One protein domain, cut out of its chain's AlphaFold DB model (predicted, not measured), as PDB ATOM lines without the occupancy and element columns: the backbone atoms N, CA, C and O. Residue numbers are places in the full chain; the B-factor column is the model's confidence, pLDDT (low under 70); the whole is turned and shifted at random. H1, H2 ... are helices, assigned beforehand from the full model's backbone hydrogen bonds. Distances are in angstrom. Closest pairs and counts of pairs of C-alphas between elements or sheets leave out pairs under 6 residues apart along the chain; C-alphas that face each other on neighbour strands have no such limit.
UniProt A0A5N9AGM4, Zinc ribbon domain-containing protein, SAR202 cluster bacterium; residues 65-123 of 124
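What this domain is: This is residues 65 to 123 of the 124 residues of the protein "Zinc ribbon domain-containing protein" of SAR202 cluster bacterium (UniProt A0A5N9AGM4). A helical hairpin of two longer helices, H3 and H4, with the short helices H1 and H2 strung along the other side of H3, makes a loose, flat layer. H3 and H4 come together toward the start of H3 and spread apart toward their link. The printed part has 59 residues with four named helices, H1 to H4 in order, and no named strand: all helix. It is loose, with a radius of gyration of the C-alphas of 13.0 A, and spans 44 by 27 by 12 A.

Where its parts are: H1, residues 65 to 70, begins at C-alpha 65 (99.422, 20.464, 15.574). H2 is residues 74 to 78. H3, residues 85 to 99, is 21.1 A long. H4, residues 104 to 121, is 26.8 A long and ends at C-alpha 121 (81.812, -13.926, 2.519).

How they stand to each other: H1 is close to H3 but not clearly touching, the closest C-alphas being Asp 70 and Leu 98, 7.6 A. H2 is likewise close to H3, Met 77 to Met 91, 7.5 A between C-alphas. H3 and H4 form a helical hairpin and touch, opposite ways at a shallow tilt of 30 degrees; H4 touches with residues 111 to 118 alone, the closest C-alphas being Gly 86 and Asp 115, 5.0 A. H1 and H2 are apart from H4. Every O i to N i+4 pair is within hydrogen-bond range in H1, H2 and H3, and 13 of 14 in H4.

The domain as a whole: The C-alphas farthest apart, Asn 65 and Val 123, are 44.9 A apart. The printed part has no cut, and no link is long. Residues 119 to 123 have pLDDT under 70.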
ATOM      1  N   ASN A  65      98.216  21.128  16.056       79.62
ATOM      2  CA  ASN A  65      99.422  20.464  15.574       79.62
ATOM      3  C   ASN A  65      99.535  19.014  16.068       79.62
ATOM      4  O   ASN A  65     100.071  18.185  15.347       79.62
ATOM      5  N   ASP A  66      99.046  18.701  17.271       77.75
ATOM      6  CA  ASP A  66      99.008  17.316  17.755       77.75
ATOM      7  C   ASP A  66      97.891  16.530  17.067       77.75
ATOM      8  O   ASP A  66      98.146  15.431  16.592       77.75
ATOM      9  N   PHE A  67      96.722  17.147  16.852       75.69
ATOM     10  CA  PHE A  67      95.667  16.566  16.013       75.69
ATOM     11  C   PHE A  67      96.184  16.193  14.613       75.69
ATOM     12  O   PHE A  67      95.935  15.097  14.132       75.69
ATOM     13  N   MET A  68      96.964  17.068  13.975       76.50
ATOM     14  CA  MET A  68      97.524  16.804  12.644       76.50
ATOM     15  C   MET A  68      98.601  15.715  12.616       76.50
ATOM     16  O   MET A  68      98.826  15.140  11.556       76.50
ATOM     17  N   LYS A  69      99.283  15.443  13.735       78.69
ATOM     18  CA  LYS A  69     100.223  14.312  13.835       78.69
ATOM     19  C   LYS A  69      99.493  12.983  13.970       78.69
ATOM     20  O   LYS A  69     100.000  11.979  13.483       78.69
ATOM     21  N   ASP A  70      98.346  13.001  14.641       77.31
ATOM     22  CA  ASP A  70      97.536  11.812  14.889       77.31
ATOM     23  C   ASP A  70      96.608  11.487  13.705       77.31
ATOM     24  O   ASP A  70      96.062  10.387  13.634       77.31
ATOM     25  N   LEU A  71      96.454  12.408  12.743       80.94
ATOM     26  CA  LEU A  71      95.748  12.126  11.496       80.94
ATOM     27  C   LEU A  71      96.505  11.072  10.667       80.94
ATOM     28  O   LEU A  71      97.692  11.254  10.377       80.94
ATOM     29  N   PRO A  72      95.829   9.997  10.220       76.69
ATOM     30  CA  PRO A  72      96.414   9.040   9.293       76.69
ATOM     31  C   PRO A  72      96.773   9.719   7.969       76.69
ATOM     32  O   PRO A  72      96.188  10.732   7.574       76.69
ATOM     33  N   SER A  73      97.746   9.143   7.262       81.94
ATOM     34  CA  SER A  73      98.104   9.619   5.929       81.94
ATOM     35  C   SER A  73      96.914   9.482   4.974       81.94
ATOM     36  O   SER A  73      96.041   8.630   5.158       81.94
ATOM     37  N   TRP A  74      96.897  10.303   3.921       79.56
ATOM     38  CA  TRP A  74      95.878  10.215   2.871       79.56
ATOM     39  C   TRP A  74      95.763   8.796   2.305       79.56
ATOM     40  O   TRP A  74      94.660   8.286   2.152       79.56
ATOM     41  N   GLU A  75      96.903   8.144   2.074       82.19
ATOM     42  CA  GLU A  75      96.967   6.769   1.579       82.19
ATOM     43  C   GLU A  75      96.236   5.813   2.526       82.19
ATOM     44  O   GLU A  75      95.330   5.117   2.085       82.19
ATOM     45  N   THR A  76      96.518   5.863   3.833       81.06
ATOM     46  CA  THR A  76      95.853   5.027   4.849       81.06
ATOM     47  C   THR A  76      94.357   5.319   4.994       81.06
ATOM     48  O   THR A  76      93.595   4.428   5.357       81.06
ATOM     49  N   MET A  77      93.917   6.552   4.724       77.94
ATOM     50  CA  MET A  77      92.491   6.898   4.731       77.94
ATOM     51  C   MET A  77      91.740   6.357   3.512       77.94
ATOM     52  O   MET A  77      90.533   6.153   3.592       77.94
ATOM     53  N   THR A  78      92.430   6.158   2.391       81.75
ATOM     54  CA  THR A  78      91.844   5.650   1.140       81.75
ATOM     55  C   THR A  78      92.095   4.163   0.903       81.75
ATOM     56  O   THR A  78      91.551   3.608  -0.042       81.75
ATOM     57  N   ASP A  79      92.907   3.531   1.749       81.88
ATOM     58  CA  ASP A  79      93.286   2.115   1.696       81.88
ATOM     59  C   ASP A  79      92.220   1.210   2.337       81.88
ATOM     60  O   ASP A  79      92.510   0.370   3.185       81.88
ATOM     61  N   PHE A  80      90.957   1.434   1.977       85.31
ATOM     62  CA  PHE A  80      89.853   0.555   2.339       85.31
ATOM     63  C   PHE A  80      89.144   0.102   1.065       85.31
ATOM     64  O   PHE A  80      88.998   0.867   0.105       85.31
ATOM     65  N   ASP A  81      88.725  -1.153   1.054       84.50
ATOM     66  CA  ASP A  81      87.970  -1.723  -0.045       84.50
ATOM     67  C   ASP A  81      86.496  -1.321   0.110       84.50
ATOM     68  O   ASP A  81      85.873  -1.532   1.148       84.50
ATOM     69  N   GLN A  82      85.951  -0.655  -0.907       80.25
ATOM     70  CA  GLN A  82      84.564  -0.179  -0.905       80.25
ATOM     71  C   GLN A  82      83.565  -1.307  -1.160       80.25
ATOM     72  O   GLN A  82      82.390  -1.162  -0.819       80.25
ATOM     73  N   ASP A  83      84.024  -2.393  -1.776       83.69
ATOM     74  CA  ASP A  83      83.207  -3.556  -2.087       83.69
ATOM     75  C   ASP A  83      83.191  -4.556  -0.915       83.69
ATOM     76  O   ASP A  83      82.341  -5.450  -0.885       83.69
ATOM     77  N   ASP A  84      84.069  -4.363   0.080       83.62
ATOM     78  CA  ASP A  84      84.181  -5.197   1.273       83.62
ATOM     79  C   ASP A  84      83.538  -4.549   2.523       83.62
ATOM     80  O   ASP A  84      83.989  -3.501   3.008       83.62
ATOM     81  N   PRO A  85      82.485  -5.157   3.101       83.62
ATOM     82  CA  PRO A  85      81.822  -4.618   4.284       83.62
ATOM     83  C   PRO A  85      82.719  -4.592   5.534       83.62
ATOM     84  O   PRO A  85      82.546  -3.690   6.361       83.62
ATOM     85  N   GLY A  86      83.681  -5.511   5.674       85.81
ATOM     86  CA  GLY A  86      84.626  -5.532   6.798       85.81
ATOM     87  C   GLY A  86      85.608  -4.358   6.754       85.81
ATOM     88  O   GLY A  86      85.823  -3.661   7.750       85.81
ATOM     89  N   SER A  87      86.132  -4.060   5.568       86.50
ATOM     90  CA  SER A  87      87.025  -2.932   5.309       86.50
ATOM     91  C   SER A  87      86.342  -1.585   5.577       86.50
ATOM     92  O   SER A  87      86.911  -0.707   6.235       86.50
ATOM     93  N   ALA A  88      85.074  -1.440   5.176       85.44
ATOM     94  CA  ALA A  88      84.270  -0.265   5.505       85.44
ATOM     95  C   ALA A  88      84.036  -0.109   7.024       85.44
ATOM     96  O   ALA A  88      84.084   1.010   7.547       85.44
ATOM     97  N   ALA A  89      83.826  -1.211   7.752       87.00
ATOM     98  CA  ALA A  89      83.686  -1.197   9.209       87.00
ATOM     99  C   ALA A  89      84.992  -0.787   9.915       87.00
ATOM    100  O   ALA A  89      84.966  -0.003  10.871       87.00
ATOM    101  N   ASP A  90      86.144  -1.251   9.419       86.81
ATOM    102  CA  ASP A  90      87.452  -0.834   9.934       86.81
ATOM    103  C   ASP A  90      87.705   0.664   9.714       86.81
ATOM    104  O   ASP A  90      88.151   1.369  10.624       86.81
ATOM    105  N   MET A  91      87.320   1.197   8.549       86.56
ATOM    106  CA  MET A  91      87.372   2.635   8.283       86.56
ATOM    107  C   MET A  91      86.492   3.430   9.265       86.56
ATOM    108  O   MET A  91      86.939   4.446   9.807       86.56
ATOM    109  N   MET A  92      85.265   2.971   9.540       85.25
ATOM    110  CA  MET A  92      84.368   3.634  10.497       85.25
ATOM    111  C   MET A  92      84.945   3.664  11.919       85.25
ATOM    112  O   MET A  92      84.859   4.699  12.586       85.25
ATOM    113  N   ARG A  93      85.593   2.581  12.372       85.00
ATOM    114  CA  ARG A  93      86.294   2.541  13.671       85.00
ATOM    115  C   ARG A  93      87.423   3.562  13.744       85.00
ATOM    116  O   ARG A  93      87.487   4.336  14.695       85.00
ATOM    117  N   ARG A  94      88.259   3.632  12.708       82.62
ATOM    118  CA  ARG A  94      89.350   4.615  12.645       82.62
ATOM    119  C   ARG A  94      88.818   6.050  12.702       82.62
ATOM    120  O   ARG A  94      89.374   6.883  13.409       82.62
ATOM    121  N   ILE A  95      87.719   6.346  12.004       83.38
ATOM    122  CA  ILE A  95      87.081   7.674  12.043       83.38
ATOM    123  C   ILE A  95      86.539   7.996  13.446       83.38
ATOM    124  O   ILE A  95      86.710   9.128  13.908       83.38
ATOM    125  N   LYS A  96      85.929   7.024  14.141       83.62
ATOM    126  CA  LYS A  96      85.477   7.165  15.538       83.62
ATOM    127  C   LYS A  96      86.644   7.530  16.459       83.62
ATOM    128  O   LYS A  96      86.550   8.507  17.203       83.62
ATOM    129  N   ASP A  97      87.751   6.799  16.355       81.25
ATOM    130  CA  ASP A  97      88.939   7.004  17.190       81.25
ATOM    131  C   ASP A  97      89.571   8.386  16.967       81.25
ATOM    132  O   ASP A  97      89.957   9.057  17.924       81.25
ATOM    133  N   LEU A  98      89.603   8.858  15.716       74.19
ATOM    134  CA  LEU A  98      90.121  10.186  15.364       74.19
ATOM    135  C   LEU A  98      89.193  11.324  15.781       74.19
ATOM    136  O   LEU A  98      89.649  12.385  16.207       74.19
ATOM    137  N   SER A  99      87.883  11.136  15.624       76.25
ATOM    138  CA  SER A  99      86.896  12.140  16.011       76.25
ATOM    139  C   SER A  99      86.781  12.257  17.532       76.25
ATOM    140  O   SER A  99      86.418  13.320  18.039       76.25
ATOM    141  N   GLY A 100      87.074  11.175  18.263       73.00
ATOM    142  CA  GLY A 100      86.881  11.089  19.710       73.00
ATOM    143  C   GLY A 100      85.414  11.241  20.126       73.00
ATOM    144  O   GLY A 100      85.123  11.462  21.304       73.00
ATOM    145  N   THR A 101      84.492  11.171  19.162       73.88
ATOM    146  CA  THR A 101      83.052  11.244  19.379       73.88
ATOM    147  C   THR A 101      82.473   9.844  19.303       73.88
ATOM    148  O   THR A 101      82.824   9.046  18.434       73.88
ATOM    149  N   ASP A 102      81.601   9.531  20.255       77.62
ATOM    150  CA  ASP A 102      80.861   8.282  20.216       77.62
ATOM    151  C   ASP A 102      79.833   8.335  19.076       77.62
ATOM    152  O   ASP A 102      79.045   9.278  18.988       77.62
ATOM    153  N   ILE A 103      79.848   7.324  18.206       77.81
ATOM    154  CA  ILE A 103      78.910   7.185  17.076       77.81
ATOM    155  C   ILE A 103      77.512   6.740  17.532       77.81
ATOM    156  O   ILE A 103      76.591   6.641  16.721       77.81
ATOM    157  N   GLY A 104      77.347   6.510  18.837       83.44
ATOM    158  CA  GLY A 104      76.104   6.102  19.466       83.44
ATOM    159  C   GLY A 104      75.768   4.634  19.214       83.44
ATOM    160  O   GLY A 104      76.337   3.965  18.353       83.44
ATOM    161  N   MET A 105      74.785   4.140  19.966       82.50
ATOM    162  CA  MET A 105      74.351   2.737  19.950       82.50
ATOM    163  C   MET A 105      73.961   2.232  18.548       82.50
ATOM    164  O   MET A 105      74.286   1.104  18.194       82.50
ATOM    165  N   GLU A 106      73.305   3.067  17.735       84.06
ATOM    166  CA  GLU A 106      72.913   2.708  16.361       84.06
ATOM    167  C   GLU A 106      74.129   2.561  15.430       84.06
ATOM    168  O   GLU A 106      74.162   1.663  14.589       84.06
ATOM    169  N   GLY A 107      75.151   3.409  15.593       84.94
ATOM    170  CA  GLY A 107      76.395   3.326  14.824       84.94
ATOM    171  C   GLY A 107      77.238   2.108  15.204       84.94
ATOM    172  O   GLY A 107      77.814   1.452  14.333       84.94
ATOM    173  N   GLU A 108      77.274   1.762  16.493       86.38
ATOM    174  CA  GLU A 108      77.946   0.548  16.970       86.38
ATOM    175  C   GLU A 108      77.256  -0.726  16.464       86.38
ATOM    176  O   GLU A 108      77.934  -1.647  16.010       86.38
ATOM    177  N   GLU A 109      75.919  -0.761  16.456       87.06
ATOM    178  CA  GLU A 109      75.161  -1.879  15.884       87.06
ATOM    179  C   GLU A 109      75.424  -2.022  14.379       87.06
ATOM    180  O   GLU A 109      75.669  -3.129  13.896       87.06
ATOM    181  N   LEU A 110      75.406  -0.914  13.631       88.44
ATOM    182  CA  LEU A 110      75.692  -0.923  12.197       88.44
ATOM    183  C   LEU A 110      77.088  -1.490  11.910       88.44
ATOM    184  O   LEU A 110      77.222  -2.372  11.067       88.44
ATOM    185  N   THR A 111      78.097  -1.036  12.656       86.62
ATOM    186  CA  THR A 111      79.481  -1.516  12.521       86.62
ATOM    187  C   THR A 111      79.568  -3.020  12.798       86.62
ATOM    188  O   THR A 111      80.130  -3.764  12.001       86.62
ATOM    189  N   ALA A 112      78.930  -3.494  13.873       86.38
ATOM    190  CA  ALA A 112      78.909  -4.916  14.220       86.38
ATOM    191  C   ALA A 112      78.201  -5.783  13.162       86.38
ATOM    192  O   ALA A 112      78.573  -6.935  12.942       86.38
ATOM    193  N   ARG A 113      77.179  -5.244  12.486       85.81
ATOM    194  CA  ARG A 113      76.495  -5.933  11.380       85.81
ATOM    195  C   ARG A 113      77.369  -6.027  10.136       85.81
ATOM    196  O   ARG A 113      77.311  -7.048   9.462       85.81
ATOM    197  N   MET A 114      78.149  -4.990   9.841       86.25
ATOM    198  CA  MET A 114      79.087  -4.985   8.717       86.25
ATOM    199  C   MET A 114      80.214  -6.005   8.939       86.25
ATOM    200  O   MET A 114      80.459  -6.815   8.050       86.25
ATOM    201  N   ASP A 115      80.777  -6.078  10.151       83.19
ATOM    202  CA  ASP A 115      81.735  -7.135  10.526       83.19
ATOM    203  C   ASP A 115      81.120  -8.544  10.405       83.19
ATOM    204  O   ASP A 115      81.775  -9.500   9.998       83.19
ATOM    205  N   ALA A 116      79.837  -8.703  10.744       83.88
ATOM    206  CA  ALA A 116      79.156  -9.990  10.616       83.88
ATOM    207  C   ALA A 116      78.902 -10.400   9.152       83.88
ATOM    208  O   ALA A 116      78.750 -11.590   8.878       83.88
ATOM    209  N   MET A 117      78.828  -9.440   8.223       76.12
ATOM    210  CA  MET A 117      78.679  -9.712   6.788       76.12
ATOM    211  C   MET A 117      79.994 -10.189   6.161       76.12
ATOM    212  O   MET A 117      79.950 -11.110   5.351       76.12
ATOM    213  N   ASP A 118      81.129  -9.629   6.590       71.44
ATOM    214  CA  ASP A 118      82.489 -10.066   6.222       71.44
ATOM    215  C   ASP A 118      82.740 -11.539   6.601       71.44
ATOM    216  O   ASP A 118      83.149 -12.365   5.789       71.44
ATOM    217  N   MET A 119      82.310 -11.948   7.800       61.88
ATOM    218  CA  MET A 119      82.395 -13.355   8.222       61.88
ATOM    219  C   MET A 119      81.557 -14.328   7.370       61.88
ATOM    220  O   MET A 119      81.728 -15.543   7.483       61.88
ATOM    221  N   MET A 120      80.616 -13.829   6.564       60.22
ATOM    222  CA  MET A 120      79.749 -14.649   5.713       60.22
ATOM    223  C   MET A 120      80.300 -14.805   4.290       60.22
ATOM    224  O   MET A 120      79.956 -15.779   3.622       60.22
ATOM    225  N   THR A 121      81.153 -13.882   3.835       61.34
ATOM    226  CA  THR A 121      81.812 -13.926   2.519       61.34
ATOM    227  C   THR A 121      83.009 -14.878   2.471       61.34
ATOM    228  O   THR A 121      83.357 -15.341   1.391       61.34
ATOM    229  N   ASP A 122      83.561 -15.257   3.626       55.66
ATOM    230  CA  ASP A 122      84.668 -16.221   3.766       55.66
ATOM    231  C   ASP A 122      84.234 -17.711   3.795       55.66
ATOM    232  O   ASP A 122      85.045 -18.594   4.080       55.66
ATOM    233  N   VAL A 123      82.952 -18.029   3.551       57.69
ATOM    234  CA  VAL A 123      82.387 -19.397   3.685       57.69
ATOM    235  C   VAL A 123      82.363 -20.202   2.364       57.69
ATOM    236  O   VAL A 123      81.782 -21.288   2.327       57.69
TER     237      VAL A 123